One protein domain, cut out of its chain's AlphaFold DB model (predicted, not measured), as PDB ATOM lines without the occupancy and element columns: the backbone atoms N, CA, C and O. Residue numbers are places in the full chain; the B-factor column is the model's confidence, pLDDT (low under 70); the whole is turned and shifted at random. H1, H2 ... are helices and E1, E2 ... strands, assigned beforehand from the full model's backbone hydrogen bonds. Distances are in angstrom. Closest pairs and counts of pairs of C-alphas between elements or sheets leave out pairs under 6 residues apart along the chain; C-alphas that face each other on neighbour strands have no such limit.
ATOM      1  N   GLU A   2      83.623  35.676 -30.722       58.00
ATOM      2  CA  GLU A   2      84.595  35.733 -31.834       58.00
ATOM      3  C   GLU A   2      85.461  34.463 -32.005       58.00
ATOM      4  O   GLU A   2      86.030  34.227 -33.070       58.00
ATOM      5  N   TYR A   3      85.602  33.653 -30.950       66.31
ATOM      6  CA  TYR A   3      86.455  32.459 -30.948       66.31
ATOM      7  C   TYR A   3      85.796  31.289 -31.687       66.31
ATOM      8  O   TYR A   3      86.362  30.769 -32.647       66.31
ATOM      9  N   LEU A   4      84.569  30.925 -31.302       64.88
ATOM     10  CA  LEU A   4      83.874  29.765 -31.862       64.88
ATOM     11  C   LEU A   4      83.585  29.928 -33.361       64.88
ATOM     12  O   LEU A   4      83.874  29.018 -34.130       64.88
ATOM     13  N   GLY A   5      83.129  31.108 -33.799       67.38
ATOM     14  CA  GLY A   5      82.888  31.382 -35.222       67.38
ATOM     15  C   GLY A   5      84.156  31.278 -36.081       67.38
ATOM     16  O   GLY A   5      84.129  30.774 -37.202       67.38
ATOM     17  N   ARG A   6      85.321  31.671 -35.549       65.62
ATOM     18  CA  ARG A   6      86.594  31.466 -36.259       65.62
ATOM     19  C   ARG A   6      86.956  29.985 -36.368       65.62
ATOM     20  O   ARG A   6      87.508  29.597 -37.391       65.62
ATOM     21  N   TYR A   7      86.623  29.175 -35.367       65.19
ATOM     22  CA  TYR A   7      86.863  27.730 -35.378       65.19
ATOM     23  C   TYR A   7      85.907  26.952 -36.287       65.19
ATOM     24  O   TYR A   7      86.296  25.924 -36.837       65.19
ATOM     25  N   THR A   8      84.677  27.430 -36.482       68.50
ATOM     26  CA  THR A   8      83.717  26.773 -37.378       68.50
ATOM     27  C   THR A   8      84.014  27.071 -38.845       68.50
ATOM     28  O   THR A   8      83.987  26.159 -39.675       68.50
ATOM     29  N   HIS A   9      84.350  28.323 -39.168       67.56
ATOM     30  CA  HIS A   9      84.446  28.788 -40.553       67.56
ATOM     31  C   HIS A   9      85.857  28.731 -41.151       67.56
ATOM     32  O   HIS A   9      85.982  28.589 -42.368       67.56
ATOM     33  N   LYS A  10      86.930  28.808 -40.349       69.88
ATOM     34  CA  LYS A  10      88.297  28.799 -40.902       69.88
ATOM     35  C   LYS A  10      88.795  27.382 -41.199       69.88
ATOM     36  O   LYS A  10      88.529  26.432 -40.473       69.88
ATOM     37  N   ILE A  11      89.514  27.275 -42.312       74.12
ATOM     38  CA  ILE A  11      90.267  26.098 -42.772       74.12
ATOM     39  C   ILE A  11      91.609  25.956 -42.022       74.12
ATOM     40  O   ILE A  11      91.906  26.758 -41.136       74.12
ATOM     41  N   ALA A  12      92.430  24.972 -42.418       81.81
ATOM     42  CA  ALA A  12      93.789  24.703 -41.923       81.81
ATOM     43  C   ALA A  12      94.628  25.963 -41.655       81.81
ATOM     44  O   ALA A  12      95.150  26.184 -40.561       81.81
ATOM     45  N   ILE A  13      94.753  26.799 -42.685       87.12
ATOM     46  CA  ILE A  13      95.544  28.019 -42.693       87.12
ATOM     47  C   ILE A  13      94.852  29.043 -43.590       87.12
ATOM     48  O   ILE A  13      94.384  28.716 -44.672       87.12
ATOM     49  N   SER A  14      94.743  30.288 -43.134       85.88
ATOM     50  CA  SER A  14      94.180  31.373 -43.944       85.88
ATOM     51  C   SER A  14      95.201  31.893 -44.955       85.88
ATOM     52  O   SER A  14      96.363  32.044 -44.582       85.88
ATOM     53  N   ASN A  15      94.757  32.323 -46.140       87.94
ATOM     54  CA  ASN A  15      95.624  32.912 -47.174       87.94
ATOM     55  C   ASN A  15      96.509  34.052 -46.653       87.94
ATOM     56  O   ASN A  15      97.684  34.100 -46.976       87.94
ATOM     57  N   ALA A  16      95.993  34.892 -45.750       89.81
ATOM     58  CA  ALA A  16      96.754  35.983 -45.128       89.81
ATOM     59  C   ALA A  16      97.984  35.532 -44.308       89.81
ATOM     60  O   ALA A  16      98.753  36.367 -43.843       89.81
ATOM     61  N   ARG A  17      98.147  34.228 -44.053       92.06
ATOM     62  CA  ARG A  17      99.337  33.670 -43.397       92.06
ATOM     63  C   ARG A  17     100.367  33.148 -44.391       92.06
ATOM     64  O   ARG A  17     101.478  32.882 -43.957       92.06
ATOM     65  N   ILE A  18     100.021  32.982 -45.665       94.75
ATOM     66  CA  ILE A  18     100.964  32.595 -46.715       94.75
ATOM     67  C   ILE A  18     101.718  33.859 -47.128       94.75
ATOM     68  O   ILE A  18     101.103  34.863 -47.474       94.75
ATOM     69  N   LEU A  19     103.042  33.820 -47.024       96.69
ATOM     70  CA  LEU A  19     103.922  34.956 -47.285       96.69
ATOM     71  C   LEU A  19     104.451  34.933 -48.719       96.69
ATOM     72  O   LEU A  19     104.465  35.963 -49.382       96.69
ATOM     73  N   SER A  20     104.894  33.768 -49.194       96.69
ATOM     74  CA  SER A  20     105.434  33.615 -50.544       96.69
ATOM     75  C   SER A  20     105.445  32.157 -50.997       96.69
ATOM     76  O   SER A  20     105.335  31.231 -50.186       96.69
ATOM     77  N   TYR A  21     105.595  31.980 -52.309       96.38
ATOM     78  CA  TYR A  21     105.865  30.704 -52.955       96.38
ATOM     79  C   TYR A  21     107.010  30.885 -53.952       96.38
ATOM     80  O   TYR A  21     106.870  31.639 -54.915       96.38
ATOM     81  N   GLN A  22     108.152  30.253 -53.693       95.69
ATOM     82  CA  GLN A  22     109.355  30.342 -54.528       95.69
ATOM     83  C   GLN A  22     110.118  29.022 -54.459       95.69
ATOM     84  O   GLN A  22     110.159  28.404 -53.401       95.69
ATOM     85  N   ASN A  23     110.740  28.594 -55.560       94.44
ATOM     86  CA  ASN A  23     111.585  27.391 -55.608       94.44
ATOM     87  C   ASN A  23     110.909  26.124 -55.041       94.44
ATOM     88  O   ASN A  23     111.545  25.338 -54.346       94.44
ATOM     89  N   ASN A  24     109.614  25.932 -55.321       96.12
ATOM     90  CA  ASN A  24     108.793  24.838 -54.780       96.12
ATOM     91  C   ASN A  24     108.700  24.819 -53.243       96.12
ATOM     92  O   ASN A  24     108.404  23.786 -52.644       96.12
ATOM     93  N   GLU A  25     108.911  25.963 -52.593       97.31
ATOM     94  CA  GLU A  25     108.725  26.149 -51.160       97.31
ATOM     95  C   GLU A  25     107.618  27.160 -50.874       97.31
ATOM     96  O   GLU A  25     107.547  28.237 -51.469       97.31
ATOM     97  N   VAL A  26     106.769  26.825 -49.907       97.31
ATOM     98  CA  VAL A  26     105.740  27.703 -49.357       97.31
ATOM     99  C   VAL A  26     106.238  28.262 -48.029       97.31
ATOM    100  O   VAL A  26     106.505  27.514 -47.083       97.31
ATOM    101  N   CYS A  27     106.309  29.588 -47.938       97.38
ATOM    102  CA  CYS A  27     106.623  30.313 -46.711       97.38
ATOM    103  C   CYS A  27     105.325  30.802 -46.064       97.38
ATOM    104  O   CYS A  27     104.530  31.484 -46.713       97.38
ATOM    105  N   PHE A  28     105.094  30.500 -44.788       96.25
ATOM    106  CA  PHE A  28     103.877  30.922 -44.092       96.25
ATOM    107  C   PHE A  28     104.078  31.135 -42.590       96.25
ATOM    108  O   PHE A  28     104.959  30.551 -41.964       96.25
ATOM    109  N   VAL A  29     103.227  31.963 -41.985       95.88
ATOM    110  CA  VAL A  29     103.227  32.232 -40.544       95.88
ATOM    111  C   VAL A  29     102.407  31.177 -39.802       95.88
ATOM    112  O   VAL A  29     101.203  31.020 -40.033       95.88
ATOM    113  N   ALA A  30     103.031  30.510 -38.839       92.25
ATOM    114  CA  ALA A  30     102.401  29.570 -37.920       92.25
ATOM    115  C   ALA A  30     102.509  30.056 -36.469       92.25
ATOM    116  O   ALA A  30     103.309  30.931 -36.150       92.25
ATOM    117  N   LYS A  31     101.684  29.495 -35.579       91.38
ATOM    118  CA  LYS A  31     101.845  29.677 -34.132       91.38
ATOM    119  C   LYS A  31     102.646  28.510 -33.571       91.38
ATOM    120  O   LYS A  31     102.222  27.366 -33.719       91.38
ATOM    121  N   ASP A  32     103.753  28.802 -32.904       91.56
ATOM    122  CA  ASP A  32     104.519  27.813 -32.156       91.56
ATOM    123  C   ASP A  32     103.944  27.679 -30.743       91.56
ATOM    124  O   ASP A  32     104.261  28.447 -29.834       91.56
ATOM    125  N   TYR A  33     103.063  26.696 -30.557       88.25
ATOM    126  CA  TYR A  33     102.437  26.427 -29.263       88.25
ATOM    127  C   TYR A  33     103.431  25.958 -28.194       88.25
ATOM    128  O   TYR A  33     103.159  26.154 -27.014       88.25
ATOM    129  N   ARG A  34     104.597  25.414 -28.575       90.88
ATOM    130  CA  ARG A  34     105.649  25.045 -27.611       90.88
ATOM    131  C   ARG A  34     106.334  26.280 -27.027       90.88
ATOM    132  O   ARG A  34     106.839  26.225 -25.915       90.88
ATOM    133  N   LYS A  35     106.304  27.405 -27.750       91.06
ATOM    134  CA  LYS A  35     106.829  28.711 -27.322       91.06
ATOM    135  C   LYS A  35     105.712  29.703 -26.990       91.06
ATOM    136  O   LYS A  35     105.765  30.866 -27.385       91.06
ATOM    137  N   GLY A  36     104.652  29.246 -26.324       91.69
ATOM    138  CA  GLY A  36     103.562  30.124 -25.875       91.69
ATOM    139  C   GLY A  36     102.710  30.722 -27.005       91.69
ATOM    140  O   GLY A  36     102.061  31.747 -26.821       91.69
ATOM    141  N   GLY A  37     102.700  30.109 -28.191       90.31
ATOM    142  CA  GLY A  37     101.890  30.554 -29.327       90.31
ATOM    143  C   GLY A  37     102.485  31.724 -30.114       90.31
ATOM    144  O   GLY A  37     101.747  32.382 -30.858       90.31
ATOM    145  N   GLN A  38     103.791  31.979 -29.968       94.12
ATOM    146  CA  GLN A  38     104.516  32.976 -30.755       94.12
ATOM    147  C   GLN A  38     104.377  32.709 -32.257       94.12
ATOM    148  O   GLN A  38     104.329  31.562 -32.708       94.12
ATOM    149  N   LYS A  39     104.286  33.783 -33.046       94.25
ATOM    150  CA  LYS A  39     104.221  33.680 -34.505       94.25
ATOM    151  C   LYS A  39     105.620  33.409 -35.047       94.25
ATOM    152  O   LYS A  39     106.525  34.201 -34.817       94.25
ATOM    153  N   VAL A  40     105.769  32.323 -35.791       95.38
ATOM    154  CA  VAL A  40     107.018  31.922 -36.444       95.38
ATOM    155  C   VAL A  40     106.782  31.742 -37.938       95.38
ATOM    156  O   VAL A  40     105.686  31.355 -38.351       95.38
ATOM    157  N   VAL A  41     107.796  32.024 -38.752       96.12
ATOM    158  CA  VAL A  41     107.757  31.739 -40.190       96.12
ATOM    159  C   VAL A  41     108.246  30.314 -40.409       96.12
ATOM    160  O   VAL A  41     109.340  29.957 -39.978       96.12
ATOM    161  N   LEU A  42     107.426  29.504 -41.069       94.81
ATOM    162  CA  LEU A  42     107.772  28.158 -41.501       94.81
ATOM    163  C   LEU A  42     107.944  28.132 -43.015       94.81
ATOM    164  O   LEU A  42     107.233  28.825 -43.744       94.81
ATOM    165  N   ARG A  43     108.879  27.297 -43.462       96.62
ATOM    166  CA  ARG A  43     109.134  26.996 -44.867       96.62
ATOM    167  C   ARG A  43     108.957  25.501 -45.050       96.62
ATOM    168  O   ARG A  43     109.542  24.722 -44.300       96.62
ATOM    169  N   LEU A  44     108.099  25.113 -45.978       96.88
ATOM    170  CA  LEU A  44     107.874  23.718 -46.338       96.88
ATOM    171  C   LEU A  44     107.946  23.595 -47.848       96.88
ATOM    172  O   LEU A  44     107.571  24.528 -48.554       96.88
ATOM    173  N   THR A  45     108.342  22.425 -48.337       97.75
ATOM    174  CA  THR A  45     108.124  22.095 -49.744       97.75
ATOM    175  C   THR A  45     106.629  22.139 -50.056       97.75
ATOM    176  O   THR A  45     105.788  21.856 -49.196       97.75
ATOM    177  N   ASP A  46     106.290  22.484 -51.289       96.06
ATOM    178  CA  ASP A  46     104.929  22.474 -51.825       96.06
ATOM    179  C   ASP A  46     104.185  21.162 -51.524       96.06
ATOM    180  O   ASP A  46     103.065  21.182 -51.014       96.06
ATOM    181  N   ARG A  47     104.842  20.017 -51.733       96.88
ATOM    182  CA  ARG A  47     104.292  18.682 -51.469       96.88
ATOM    183  C   ARG A  47     103.947  18.488 -50.001       96.88
ATOM    184  O   ARG A  47     102.860  18.007 -49.688       96.88
ATOM    185  N   GLU A  48     104.845  18.868 -49.094       96.81
ATOM    186  CA  GLU A  48     104.606  18.709 -47.660       96.81
ATOM    187  C   GLU A  48     103.545  19.694 -47.159       96.81
ATOM    188  O   GLU A  48     102.709  19.337 -46.325       96.81
ATOM    189  N   PHE A  49     103.520  20.912 -47.706       95.25
ATOM    190  CA  PHE A  49     102.472  21.883 -47.428       95.25
ATOM    191  C   PHE A  49     101.096  21.355 -47.857       95.25
ATOM    192  O   PHE A  49     100.176  21.331 -47.039       95.25
ATOM    193  N   ILE A  50     100.963  20.870 -49.096       94.75
ATOM    194  CA  ILE A  50      99.711  20.316 -49.633       94.75
ATOM    195  C   ILE A  50      99.277  19.091 -48.829       94.75
ATOM    196  O   ILE A  50      98.115  19.010 -48.431       94.75
ATOM    197  N   ARG A  51     100.198  18.166 -48.526       95.38
ATOM    198  CA  ARG A  51      99.907  16.975 -47.715       95.38
ATOM    199  C   ARG A  51      99.325  17.361 -46.359       95.38
ATOM    200  O   ARG A  51      98.292  16.824 -45.971       95.38
ATOM    201  N   ARG A  52      99.947  18.312 -45.647       93.75
ATOM    202  CA  ARG A  52      99.453  18.799 -44.346       93.75
ATOM    203  C   ARG A  52      98.132  19.542 -44.470       93.75
ATOM    204  O   ARG A  52      97.254  19.349 -43.639       93.75
ATOM    205  N   TYR A  53      97.978  20.367 -45.501       91.38
ATOM    206  CA  TYR A  53      96.745  21.098 -45.755       91.38
ATOM    207  C   TYR A  53      95.565  20.145 -45.988       91.38
ATOM    208  O   TYR A  53      94.498  20.322 -45.400       91.38
ATOM    209  N   ALA A  54      95.779  19.094 -46.784       90.88
ATOM    210  CA  ALA A  54      94.770  18.092 -47.103       90.88
ATOM    211  C   ALA A  54      94.269  17.325 -45.867       90.88
ATOM    212  O   ALA A  54      93.109  16.931 -45.846       90.88
ATOM    213  N   LEU A  55      95.069  17.198 -44.796       89.06
ATOM    214  CA  LEU A  55      94.618  16.592 -43.530       89.06
ATOM    215  C   LEU A  55      93.454  17.352 -42.870       89.06
ATOM    216  O   LEU A  55      92.752  16.796 -42.030       89.06
ATOM    217  N   HIS A  56      93.234  18.616 -43.236       86.75
ATOM    218  CA  HIS A  56      92.110  19.412 -42.742       86.75
ATOM    219  C   HIS A  56      90.868  19.338 -43.642       86.75
ATOM    220  O   HIS A  56      89.831  19.922 -43.308       86.75
ATOM    221  N   VAL A  57      90.966  18.657 -44.786       87.38
ATOM    222  CA  VAL A  57      89.840  18.397 -45.681       87.38
ATOM    223  C   VAL A  57      89.191  17.095 -45.234       87.38
ATOM    224  O   VAL A  57      89.792  16.026 -45.277       87.38
ATOM    225  N   LEU A  58      87.952  17.194 -44.765       86.38
ATOM    226  CA  LEU A  58      87.207  16.026 -44.319       86.38
ATOM    227  C   LEU A  58      86.739  15.207 -45.529       86.38
ATOM    228  O   LEU A  58      86.242  15.799 -46.492       86.38
ATOM    229  N   PRO A  59      86.845  13.865 -45.486       88.25
ATOM    230  CA  PRO A  59      86.264  13.010 -46.508       88.25
ATOM    231  C   PRO A  59      84.753  13.221 -46.627       88.25
ATOM    232  O   PRO A  59      84.079  13.658 -45.687       88.25
ATOM    233  N   LYS A  60      84.198  12.856 -47.784       87.19
ATOM    234  CA  LYS A  60      82.754  12.921 -48.025       87.19
ATOM    235  C   LYS A  60      81.993  12.166 -46.924       87.19
ATOM    236  O   LYS A  60      82.339  11.041 -46.585       87.19
ATOM    237  N   GLY A  61      80.957  12.802 -46.376       84.88
ATOM    238  CA  GLY A  61      80.126  12.243 -45.302       84.88
ATOM    239  C   GLY A  61      80.593  12.574 -43.879       84.88
ATOM    240  O   GLY A  61      79.833  12.361 -42.937       84.88
ATOM    241  N   PHE A  62      81.783  13.154 -43.699       83.81
ATOM    242  CA  PHE A  62      82.245  13.625 -42.392       83.81
ATOM    243  C   PHE A  62      81.919  15.109 -42.191       83.81
ATOM    244  O   PHE A  62      82.133  15.937 -43.074       83.81
ATOM    245  N   THR A  63      81.426  15.459 -40.999       82.75
ATOM    246  CA  THR A  63      81.166  16.854 -40.606       82.75
ATOM    247  C   THR A  63      82.261  17.384 -39.687       82.75
ATOM    248  O   THR A  63      82.754  16.676 -38.808       82.75
ATOM    249  N   ARG A  64      82.620  18.660 -39.869       80.19
ATOM    250  CA  ARG A  64      83.581  19.375 -39.015       80.19
ATOM    251  C   ARG A  64      83.043  19.588 -37.607       80.19
ATOM    252  O   ARG A  64      83.800  19.534 -36.645       80.19
ATOM    253  N   MET A  65      81.740  19.828 -37.494       80.88
ATOM    254  CA  MET A  65      81.054  20.015 -36.225       80.88
ATOM    255  C   MET A  65      79.950  18.975 -36.107       80.88
ATOM    256  O   MET A  65      79.054  18.901 -36.947       80.88
ATOM    257  N   ARG A  66      80.027  18.160 -35.055       81.50
ATOM    258  CA  ARG A  66      78.945  17.251 -34.687       81.50
ATOM    259  C   ARG A  66      77.965  18.015 -33.809       81.50
ATOM    260  O   ARG A  66      78.370  18.653 -32.839       81.50
ATOM    261  N   HIS A  67      76.693  17.968 -34.173       82.62
ATOM    262  CA  HIS A  67      75.633  18.572 -33.382       82.62
ATOM    263  C   HIS A  67      75.149  17.580 -32.321       82.62
ATOM    264  O   HIS A  67      74.897  16.416 -32.631       82.62
ATOM    265  N   TYR A  68      75.007  18.055 -31.084       83.44
ATOM    266  CA  TYR A  68      74.544  17.277 -29.933       83.44
ATOM    267  C   TYR A  68      73.326  17.939 -29.281       83.44
ATOM    268  O   TYR A  68      73.003  19.096 -29.571       83.44
ATOM    269  N   GLY A  69      72.638  17.190 -28.416       86.69
ATOM    270  CA  GLY A  69      71.444  17.655 -27.714       86.69
ATOM    271  C   GLY A  69      70.337  18.059 -28.685       86.69
ATOM    272  O   GLY A  69      70.068  17.344 -29.654       86.69
ATOM    273  N   ILE A  70      69.754  19.240 -28.464       85.56
ATOM    274  CA  ILE A  70      68.635  19.768 -29.258       85.56
ATOM    275  C   ILE A  70      68.957  19.962 -30.750       85.56
ATOM    276  O   ILE A  70      68.051  19.976 -31.577       85.56
ATOM    277  N   LEU A  71      70.242  20.090 -31.108       81.44
ATOM    278  CA  LEU A  71      70.686  20.253 -32.497       81.44
ATOM    279  C   LEU A  71      71.090  18.925 -33.162       81.44
ATOM    280  O   LEU A  71      71.370  18.913 -34.361       81.44
ATOM    281  N   SER A  72      71.157  17.819 -32.413       89.44
ATOM    282  CA  SER A  72      71.526  16.509 -32.969       89.44
ATOM    283  C   SER A  72      70.473  15.997 -33.947       89.44
ATOM    284  O   SER A  72      69.284  16.163 -33.710       89.44
ATOM    285  N   SER A  73      70.876  15.338 -35.034       84.75
ATOM    286  CA  SER A  73      69.925  14.863 -36.052       84.75
ATOM    287  C   SER A  73      68.894  13.866 -35.509       84.75
ATOM    288  O   SER A  73      67.743  13.909 -35.935       84.75
ATOM    289  N   SER A  74      69.286  13.010 -34.559       89.31
ATOM    290  CA  SER A  74      68.419  12.002 -33.938       89.31
ATOM    291  C   SER A  74      67.345  12.608 -33.031       89.31
ATOM    292  O   SER A  74      66.196  12.181 -33.092       89.31
ATOM    293  N   LEU A  75      67.689  13.621 -32.227       90.19
ATOM    294  CA  LEU A  75      66.753  14.251 -31.283       90.19
ATOM    295  C   LEU A  75      66.077  15.500 -31.853       90.19
ATOM    296  O   LEU A  75      65.065  15.937 -31.313       90.19
ATOM    297  N   LYS A  76      66.581  16.065 -32.959       88.44
ATOM    298  CA  LYS A  76      66.099  17.333 -33.533       88.44
ATOM    299  C   LYS A  76      64.587  17.360 -33.711       88.44
ATOM    300  O   LYS A  76      63.981  18.387 -33.440       88.44
ATOM    301  N   LYS A  77      63.971  16.260 -34.160       88.69
ATOM    302  CA  LYS A  77      62.515  16.202 -34.368       88.69
ATOM    303  C   LYS A  77      61.747  16.355 -33.051       88.69
ATOM    304  O   LYS A  77      60.837  17.171 -32.989       88.69
ATOM    305  N   GLN A  78      62.142  15.611 -32.019       90.62
ATOM    306  CA  GLN A  78      61.518  15.663 -30.694       90.62
ATOM    307  C   GLN A  78      61.780  17.013 -30.018       90.62
ATOM    308  O   GLN A  78      60.856  17.675 -29.562       90.62
ATOM    309  N   CYS A  79      63.035  17.470 -30.025       90.38
ATOM    310  CA  CYS A  79      63.402  18.749 -29.431       90.38
ATOM    311  C   CYS A  79      62.726  19.928 -30.137       90.38
ATOM    312  O   CYS A  79      62.329  20.867 -29.461       90.38
ATOM    313  N   LYS A  80      62.557  19.888 -31.468       88.00
ATOM    314  CA  LYS A  80      61.867  20.957 -32.203       88.00
ATOM    315  C   LYS A  80      60.426  21.128 -31.724       88.00
ATOM    316  O   LYS A  80      60.023  22.262 -31.536       88.00
ATOM    317  N   GLN A  81      59.686  20.041 -31.502       89.06
ATOM    318  CA  GLN A  81      58.300  20.120 -31.021       89.06
ATOM    319  C   GLN A  81      58.221  20.830 -29.666       89.06
ATOM    320  O   GLN A  81      57.489  21.800 -29.524       89.06
ATOM    321  N   ILE A  82      59.071  20.420 -28.721       90.56
ATOM    322  CA  ILE A  82      59.150  21.034 -27.388       90.56
ATOM    323  C   ILE A  82      59.537  22.517 -27.489       90.56
ATOM    324  O   ILE A  82      58.967  23.361 -26.805       90.56
ATOM    325  N   ILE A  83      60.505  22.847 -28.348       89.06
ATOM    326  CA  ILE A  83      60.952  24.229 -28.550       89.06
ATOM    327  C   ILE A  83      59.839  25.078 -29.175       89.06
ATOM    328  O   ILE A  83      59.629  26.199 -28.726       89.06
ATOM    329  N   ASP A  84      59.128  24.566 -30.184       87.56
ATOM    330  CA  ASP A  84      58.017  25.275 -30.828       87.56
ATOM    331  C   ASP A  84      56.894  25.567 -29.810       87.56
ATOM    332  O   ASP A  84      56.352  26.668 -29.798       87.56
ATOM    333  N   GLU A  85      56.579  24.616 -28.923       89.50
ATOM    334  CA  GLU A  85      55.592  24.796 -27.845       89.50
ATOM    335  C   GLU A  85      56.038  25.839 -26.811       89.50
ATOM    336  O   GLU A  85      55.246  26.687 -26.404       89.50
ATOM    337  N   GLN A  86      57.308  25.804 -26.397       90.06
ATOM    338  CA  GLN A  86      57.850  26.719 -25.387       90.06
ATOM    339  C   GLN A  86      58.032  28.146 -25.903       90.06
ATOM    340  O   GLN A  86      57.831  29.103 -25.158       90.06
ATOM    341  N   ILE A  87      58.457  28.295 -27.160       87.94
ATOM    342  CA  ILE A  87      58.661  29.604 -27.781       87.94
ATOM    343  C   ILE A  87      57.323  30.191 -28.264       87.94
ATOM    344  O   ILE A  87      57.159  31.412 -28.273       87.94
TER     345      ILE A  87
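Overview. This is residues 2 to 87 of the 119 residues of an uncharacterized protein of Flammeovirgaceae bacterium KN852 (UniProt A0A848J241). A small three-stranded antiparallel sheet with one helix, H2, on one of its faces makes a head at one end of a drawn-out model; from H2 a long stretch with no named element leads away to H3 at the far end. H1, before the sheet along the chain, is a separate short helix between these two ends, off the sheet and away from the other helices. The printed part has 86 residues, with three named helices and three named strands in the order H1, E1, E2, E3, H2, H3; the sheet runs E1, E2, E3, and the class is mixed, helices and strands. The whole is extended, with a radius of gyration of the C-alphas of 19.5 A and spans of 61 by 30 by 21 A.

Arrangement. The sheet is a meander, each strand the antiparallel neighbour of the one before: E1, residues 18 to 22, E2, residues 25 to 32, and E3, residues 38 to 45. E1 and E3 are its edge strands, and E2 is the inner strand, which bends by 60 degrees at residue 29. E1 and E2 form a hairpin with 152 degrees between their directions; N 25 and O 22 are within hydrogen-bond range at 2.9 A. E2 and E3 form a hairpin at the same angle, 152 degrees; N 28 and O 42 are 2.9 A apart, and N 40 and O 30 are 2.8 A apart. H2, residues 46 to 54, is on the sheet at a height of 8.4 A, over E3, and stands up from it, its line rising 48 degrees out of the local plane. The closest C-alphas of E2 and H2 are those of Glu 25 and Asp 46, 5.3 A apart. H1, residues 2 to 9, and H3, residues 76 to 87, are not on the sheet, and each of the two is apart from the other two helices. Each O i to N i+4 pair is within hydrogen-bond range in H2 and H3, and 3 of 4 are in H1.

Along the chain. E3 is 22.2 A long and E2 19.5 A, from first to last C-alpha; E1 is 11.7 A. H3 is 15.5 A long, H2 12.0 A and H1 11.1 A. C-alpha 2, where H1 begins, is at (84.595, 35.733, -31.834). E1 begins with C-alpha 18 at (100.964, 32.595, -46.715), and H3 ends with C-alpha 87 at (58.661, 29.604, -27.781).

Size, cuts and confidence. The C-alphas of Asn 23 and Glu 85 are the two farthest apart, 62.6 A. The printed part has no cut. The link from H2 to H3, residues 55 to 75, is long, and residues 58 to 63 in it stand free. The mean pLDDT of the printed part is 87.8; residues 2 to 10 are under 70.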